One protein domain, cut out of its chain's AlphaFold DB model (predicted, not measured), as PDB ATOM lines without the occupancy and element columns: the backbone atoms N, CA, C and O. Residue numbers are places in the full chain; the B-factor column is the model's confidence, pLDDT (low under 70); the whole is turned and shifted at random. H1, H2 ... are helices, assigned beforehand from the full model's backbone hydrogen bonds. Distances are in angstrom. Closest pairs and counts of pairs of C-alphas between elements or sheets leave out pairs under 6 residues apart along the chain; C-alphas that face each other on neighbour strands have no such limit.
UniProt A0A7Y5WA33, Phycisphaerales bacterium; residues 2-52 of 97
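What this domain is: This is residues 2 to 52 of the 97 residues of a protein of Phycisphaerales bacterium (UniProt A0A7Y5WA33). Little regular structure is here: two short helices, H2 and H1, lie side by side and run opposite ways, and a long looping link, residues 10 to 35, sweeps from the end of H1 to the start of H2. The printed part has 51 residues with two named helices, H1 then H2, and no named strand; the class is all helix, with 19 residues in named elements. It is compact, with a radius of gyration of the C-alphas of 10.7 A, and rounded, spanning 27 by 25 by 20 A.

Where its parts are: Find C-alpha 36 at (133.763, 163.898, 137.522); from there H2, residues 36 to 46, runs 15.0 A to C-alpha 46 at (134.720, 178.230, 141.802). Look next at C-alpha 2, at (133.686, 184.257, 130.462), where H1, residues 2 to 9, begins its 11.4 A.

How they stand to each other: H2 and H1 touch, their closest C-alphas being those of Val 45 and Gly 4, 6.1 A apart. They form a helical hairpin, at a shallow tilt of 12 degrees, opposite ways. In H2 every O i to N i+4 pair is within hydrogen-bond range; in H1, 3 of 4 are.

The domain as a whole: The C-alphas farthest apart, those of Arg 2 and Ser 17, are 27.9 A apart. The link from H1 to H2 is long, and the printed part has no cut. No printed residue is under 70 in pLDDT.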
ATOM      1  N   ARG A   2     132.887 184.680 131.638       90.44
ATOM      2  CA  ARG A   2     133.686 184.257 130.462       90.44
ATOM      3  C   ARG A   2     134.363 182.884 130.608       90.44
ATOM      4  O   ARG A   2     134.303 182.087 129.676       90.44
ATOM      5  N   LEU A   3     134.946 182.580 131.775       93.38
ATOM      6  CA  LEU A   3     135.590 181.279 132.015       93.38
ATOM      7  C   LEU A   3     134.594 180.114 131.951       93.38
ATOM      8  O   LEU A   3     134.890 179.108 131.320       93.38
ATOM      9  N   GLY A   4     133.408 180.250 132.551       93.56
ATOM     10  CA  GLY A   4     132.389 179.195 132.524       93.56
ATOM     11  C   GLY A   4     131.942 178.860 131.098       93.56
ATOM     12  O   GLY A   4     131.878 177.690 130.730       93.56
ATOM     13  N   ALA A   5     131.729 179.885 130.264       94.62
ATOM     14  CA  ALA A   5     131.380 179.703 128.854       94.62
ATOM     15  C   ALA A   5     132.511 179.052 128.038       94.62
ATOM     16  O   ALA A   5     132.247 178.216 127.174       94.62
ATOM     17  N   ALA A   6     133.770 179.409 128.312       96.75
ATOM     18  CA  ALA A   6     134.924 178.769 127.682       96.75
ATOM     19  C   ALA A   6     135.058 177.302 128.118       96.75
ATOM     20  O   ALA A   6     135.217 176.418 127.278       96.75
ATOM     21  N   LEU A   7     134.910 177.029 129.418       96.44
ATOM     22  CA  LEU A   7     134.940 175.678 129.958       96.44
ATOM     23  C   LEU A   7     133.823 174.829 129.366       96.44
ATOM     24  O   LEU A   7     134.105 173.700 129.016       96.44
ATOM     25  N   ALA A   8     132.604 175.332 129.162       94.88
ATOM     26  CA  ALA A   8     131.528 174.554 128.535       94.88
ATOM     27  C   ALA A   8     131.898 173.993 127.144       94.88
ATOM     28  O   ALA A   8     131.392 172.944 126.756       94.88
ATOM     29  N   LYS A   9     132.806 174.660 126.419       96.12
ATOM     30  CA  LYS A   9     133.284 174.247 125.089       96.12
ATOM     31  C   LYS A   9     134.543 173.377 125.132       96.12
ATOM     32  O   LYS A   9     134.858 172.720 124.146       96.12
ATOM     33  N   ALA A  10     135.281 173.377 126.240       96.88
ATOM     34  CA  ALA A  10     136.514 172.609 126.373       96.88
ATOM     35  C   ALA A  10     136.214 171.118 126.587       96.88
ATOM     36  O   ALA A  10     135.372 170.770 127.419       96.88
ATOM     37  N   ALA A  11     136.932 170.223 125.911       97.00
ATOM     38  CA  ALA A  11     136.897 168.803 126.244       97.00
ATOM     39  C   ALA A  11     137.565 168.587 127.613       97.00
ATOM     40  O   ALA A  11     138.727 168.928 127.804       97.00
ATOM     41  N   ILE A  12     136.816 168.043 128.571       96.62
ATOM     42  CA  ILE A  12     137.330 167.615 129.874       96.62
ATOM     43  C   ILE A  12     136.926 166.160 130.021       96.62
ATOM     44  O   ILE A  12     135.760 165.830 129.823       96.62
ATOM     45  N   VAL A  13     137.905 165.324 130.339       96.56
ATOM     46  CA  VAL A  13     137.755 163.883 130.549       96.56
ATOM     47  C   VAL A  13     138.248 163.537 131.947       96.56
ATOM     48  O   VAL A  13     139.044 164.285 132.522       96.56
ATOM     49  N   ALA A  14     137.791 162.411 132.491       96.50
ATOM     50  CA  ALA A  14     138.301 161.881 133.747       96.50
ATOM     51  C   ALA A  14     139.848 161.806 133.743       96.50
ATOM     52  O   ALA A  14     140.435 161.189 132.843       96.50
ATOM     53  N   PRO A  15     140.532 162.425 134.723       96.56
ATOM     54  CA  PRO A  15     141.980 162.322 134.849       96.56
ATOM     55  C   PRO A  15     142.425 160.875 135.074       96.56
ATOM     56  O   PRO A  15     141.798 160.130 135.824       96.56
ATOM     57  N   ARG A  16     143.552 160.490 134.469       96.12
ATOM     58  CA  ARG A  16     144.167 159.161 134.671       96.12
ATOM     59  C   ARG A  16     144.965 159.051 135.972       96.12
ATOM     60  O   ARG A  16     145.370 157.961 136.354       96.12
ATOM     61  N   SER A  17     145.209 160.177 136.629       93.81
ATOM     62  CA  SER A  17     145.914 160.290 137.902       93.81
ATOM     63  C   SER A  17     145.146 161.240 138.821       93.81
ATOM     64  O   SER A  17     144.449 162.127 138.315       93.81
ATOM     65  N   PRO A  18     145.268 161.108 140.153       95.25
ATOM     66  CA  PRO A  18     144.647 162.046 141.079       95.25
ATOM     67  C   PRO A  18     145.078 163.488 140.783       95.25
ATOM     68  O   PRO A  18     146.267 163.785 140.703       95.25
ATOM     69  N   VAL A  19     144.103 164.386 140.638       97.25
ATOM     70  CA  VAL A  19     144.328 165.833 140.522       97.25
ATOM     71  C   VAL A  19     143.649 166.496 141.710       97.25
ATOM     72  O   VAL A  19     142.422 166.455 141.823       97.25
ATOM     73  N   VAL A  20     144.448 167.063 142.613       98.06
ATOM     74  CA  VAL A  20     143.966 167.700 143.843       98.06
ATOM     75  C   VAL A  20     143.431 169.094 143.523       98.06
ATOM     76  O   VAL A  20     144.129 169.925 142.947       98.06
ATOM     77  N   SER A  21     142.182 169.353 143.894       98.31
ATOM     78  CA  SER A  21     141.518 170.632 143.647       98.31
ATOM     79  C   SER A  21     141.976 171.707 144.629       98.31
ATOM     80  O   SER A  21     141.921 171.506 145.844       98.31
ATOM     81  N   ASN A  22     142.285 172.901 144.119       98.50
ATOM     82  CA  ASN A  22     142.584 174.081 144.941       98.50
ATOM     83  C   ASN A  22     141.436 174.469 145.888       98.50
ATOM     84  O   ASN A  22     141.680 175.076 146.929       98.50
ATOM     85  N   VAL A  23     140.198 174.113 145.534       98.44
ATOM     86  CA  VAL A  23     138.979 174.462 146.278       98.44
ATOM     87  C   VAL A  23     138.723 173.504 147.442       98.44
ATOM     88  O   VAL A  23     138.310 173.919 148.524       98.44
ATOM     89  N   THR A  24     138.940 172.202 147.242       98.06
ATOM     90  CA  THR A  24     138.602 171.184 148.252       98.06
ATOM     91  C   THR A  24     139.809 170.630 148.987       98.06
ATOM     92  O   THR A  24     139.621 170.050 150.051       98.06
ATOM     93  N   ALA A  25     141.018 170.808 148.446       98.44
ATOM     94  CA  ALA A  25     142.230 170.110 148.874       98.44
ATOM     95  C   ALA A  25     142.110 168.573 148.827       98.44
ATOM     96  O   ALA A  25     142.784 167.865 149.567       98.44
ATOM     97  N   LEU A  26     141.244 168.060 147.949       98.19
ATOM     98  CA  LEU A  26     141.022 166.634 147.708       98.19
ATOM     99  C   LEU A  26     141.077 166.354 146.201       98.19
ATOM    100  O   LEU A  26     140.824 167.278 145.415       98.19
ATOM    101  N   PRO A  27     141.359 165.108 145.775       98.12
ATOM    102  CA  PRO A  27     141.203 164.711 144.384       98.12
ATOM    103  C   PRO A  27     139.812 165.046 143.855       98.12
ATOM    104  O   PRO A  27     138.813 164.908 144.565       98.12
ATOM    105  N   HIS A  28     139.737 165.467 142.596       97.81
ATOM    106  CA  HIS A  28     138.453 165.555 141.916       97.81
ATOM    107  C   HIS A  28     137.754 164.190 141.902       97.81
ATOM    108  O   HIS A  28     138.374 163.161 141.642       97.81
ATOM    109  N   ALA A  29     136.449 164.204 142.153       96.19
ATOM    110  CA  ALA A  29     135.584 163.033 142.132       96.19
ATOM    111  C   ALA A  29     134.202 163.415 141.578       96.19
ATOM    112  O   ALA A  29     133.863 164.600 141.479       96.19
ATOM    113  N   GLY A  30     133.403 162.410 141.213       94.44
ATOM    114  CA  GLY A  30     131.968 162.605 140.999       94.44
ATOM    115  C   GLY A  30     131.268 163.023 142.298       94.44
ATOM    116  O   GLY A  30     131.765 162.757 143.392       94.44
ATOM    117  N   GLU A  31     130.120 163.687 142.182       93.25
ATOM    118  CA  GLU A  31     129.339 164.161 143.331       93.25
ATOM    119  C   GLU A  31     127.872 163.739 143.161       93.25
ATOM    120  O   GLU A  31     127.131 164.305 142.355       93.25
ATOM    121  N   GLY A  32     127.456 162.686 143.872       93.38
ATOM    122  CA  GLY A  32     126.151 162.055 143.661       93.38
ATOM    123  C   GLY A  32     126.011 161.526 142.230       93.38
ATOM    124  O   GLY A  32     126.844 160.754 141.765       93.38
ATOM    125  N   ALA A  33     124.974 161.969 141.514       93.50
ATOM    126  CA  ALA A  33     124.765 161.631 140.103       93.50
ATOM    127  C   ALA A  33     125.628 162.460 139.126       93.50
ATOM    128  O   ALA A  33     125.581 162.223 137.919       93.50
ATOM    129  N   ARG A  34     126.391 163.454 139.610       94.44
ATOM    130  CA  ARG A  34     127.220 164.325 138.765       94.44
ATOM    131  C   ARG A  34     128.546 163.633 138.399       94.44
ATOM    132  O   ARG A  34     129.326 163.336 139.308       94.44
ATOM    133  N   PRO A  35     128.857 163.451 137.100       96.38
ATOM    134  CA  PRO A  35     130.140 162.904 136.652       96.38
ATOM    135  C   PRO A  35     131.335 163.802 137.007       96.38
ATOM    136  O   PRO A  35     131.196 165.024 137.126       96.38
ATOM    137  N   ILE A  36     132.527 163.206 137.119       97.31
ATOM    138  CA  ILE A  36     133.763 163.898 137.522       97.31
ATOM    139  C   ILE A  36     134.099 165.090 136.615       97.31
ATOM    140  O   ILE A  36     134.546 166.124 137.104       97.31
ATOM    141  N   GLU A  37     133.823 165.004 135.315       97.44
ATOM    142  CA  GLU A  37     134.086 166.062 134.338       97.44
ATOM    143  C   GLU A  37     133.274 167.321 134.651       97.44
ATOM    144  O   GLU A  37     133.785 168.440 134.575       97.44
ATOM    145  N   GLN A  38     132.007 167.151 135.040       96.50
ATOM    146  CA  GLN A  38     131.141 168.266 135.418       96.50
ATOM    147  C   GLN A  38     131.567 168.862 136.762       96.50
ATOM    148  O   GLN A  38     131.564 170.085 136.917       96.50
ATOM    149  N   THR A  39     131.992 168.027 137.714       97.38
ATOM    150  CA  THR A  39     132.534 168.503 138.992       97.38
ATOM    151  C   THR A  39     133.836 169.282 138.792       97.38
ATOM    152  O   THR A  39     134.002 170.344 139.390       97.38
ATOM    153  N   ILE A  40     134.732 168.829 137.905       98.00
ATOM    154  CA  ILE A  40     135.949 169.566 137.524       98.00
ATOM    155  C   ILE A  40     135.578 170.933 136.945       98.00
ATOM    156  O   ILE A  40     136.093 171.942 137.418       98.00
ATOM    157  N   ARG A  41     134.645 171.000 135.982       97.56
ATOM    158  CA  ARG A  41     134.193 172.282 135.401       97.56
ATOM    159  C   ARG A  41     133.698 173.250 136.470       97.56
ATOM    160  O   ARG A  41     134.109 174.406 136.471       97.56
ATOM    161  N   ALA A  42     132.844 172.775 137.377       96.31
ATOM    162  CA  ALA A  42     132.321 173.593 138.465       96.31
ATOM    163  C   ALA A  42     133.451 174.119 139.366       96.31
ATOM    164  O   ALA A  42     133.531 175.320 139.616       96.31
ATOM    165  N   ARG A  43     134.383 173.244 139.767       97.62
ATOM    166  CA  ARG A  43     135.515 173.606 140.635       97.62
ATOM    167  C   ARG A  43     136.498 174.567 139.959       97.62
ATOM    168  O   ARG A  43     137.021 175.452 140.626       97.62
ATOM    169  N   LEU A  44     136.704 174.458 138.645       97.69
ATOM    170  CA  LEU A  44     137.540 175.387 137.874       97.69
ATOM    171  C   LEU A  44     136.930 176.790 137.740       97.69
ATOM    172  O   LEU A  44     137.669 177.749 137.515       97.69
ATOM    173  N   VAL A  45     135.609 176.934 137.861       97.31
ATOM    174  CA  VAL A  45     134.962 178.251 137.969       97.31
ATOM    175  C   VAL A  45     135.062 178.762 139.403       97.31
ATOM    176  O   VAL A  45     135.487 179.893 139.621       97.31
ATOM    177  N   GLU A  46     134.718 177.913 140.371       97.62
ATOM    178  CA  GLU A  46     134.720 178.230 141.802       97.62
ATOM    179  C   GLU A  46     136.098 178.692 142.303       97.62
ATOM    180  O   GLU A  46     136.191 179.653 143.066       97.62
ATOM    181  N   GLN A  47     137.184 178.082 141.817       97.88
ATOM    182  CA  GLN A  47     138.553 178.436 142.213       97.88
ATOM    183  C   GLN A  47     138.923 179.904 141.960       97.88
ATOM    184  O   GLN A  47     139.866 180.389 142.572       97.88
ATOM    185  N   LEU A  48     138.235 180.611 141.052       96.81
ATOM    186  CA  LEU A  48     138.542 182.018 140.773       96.81
ATOM    187  C   LEU A  48     138.237 182.928 141.966       96.81
ATOM    188  O   LEU A  48     138.817 184.003 142.083       96.81
ATOM    189  N   THR A  49     137.302 182.512 142.816       96.62
ATOM    190  CA  THR A  49     136.818 183.283 143.966       96.62
ATOM    191  C   THR A  49     137.059 182.574 145.295       96.62
ATOM    192  O   THR A  49     136.785 183.149 146.345       96.62
ATOM    193  N   SER A  50     137.570 181.344 145.263       97.81
ATOM    194  CA  SER A  50     137.901 180.567 146.455       97.81
ATOM    195  C   SER A  50     139.391 180.666 146.786       97.81
ATOM    196  O   SER A  50     140.226 180.740 145.882       97.81
ATOM    197  N   PRO A  51     139.766 180.633 148.076       98.06
ATOM    198  CA  PRO A  51     141.168 180.588 148.467       98.06
ATOM    199  C   PRO A  51     141.836 179.309 147.951       98.06
ATOM    200  O   PRO A  51     141.247 178.228 147.977       98.06
ATOM    201  N   VAL A  52     143.105 179.415 147.551       98.31
ATOM    202  CA  VAL A  52     143.919 178.246 147.204       98.31
ATOM    203  C   VAL A  52     144.302 177.511 148.486       98.31
ATOM    204  O   VAL A  52     145.118 177.987 149.276       98.31
TER     205      VAL A  52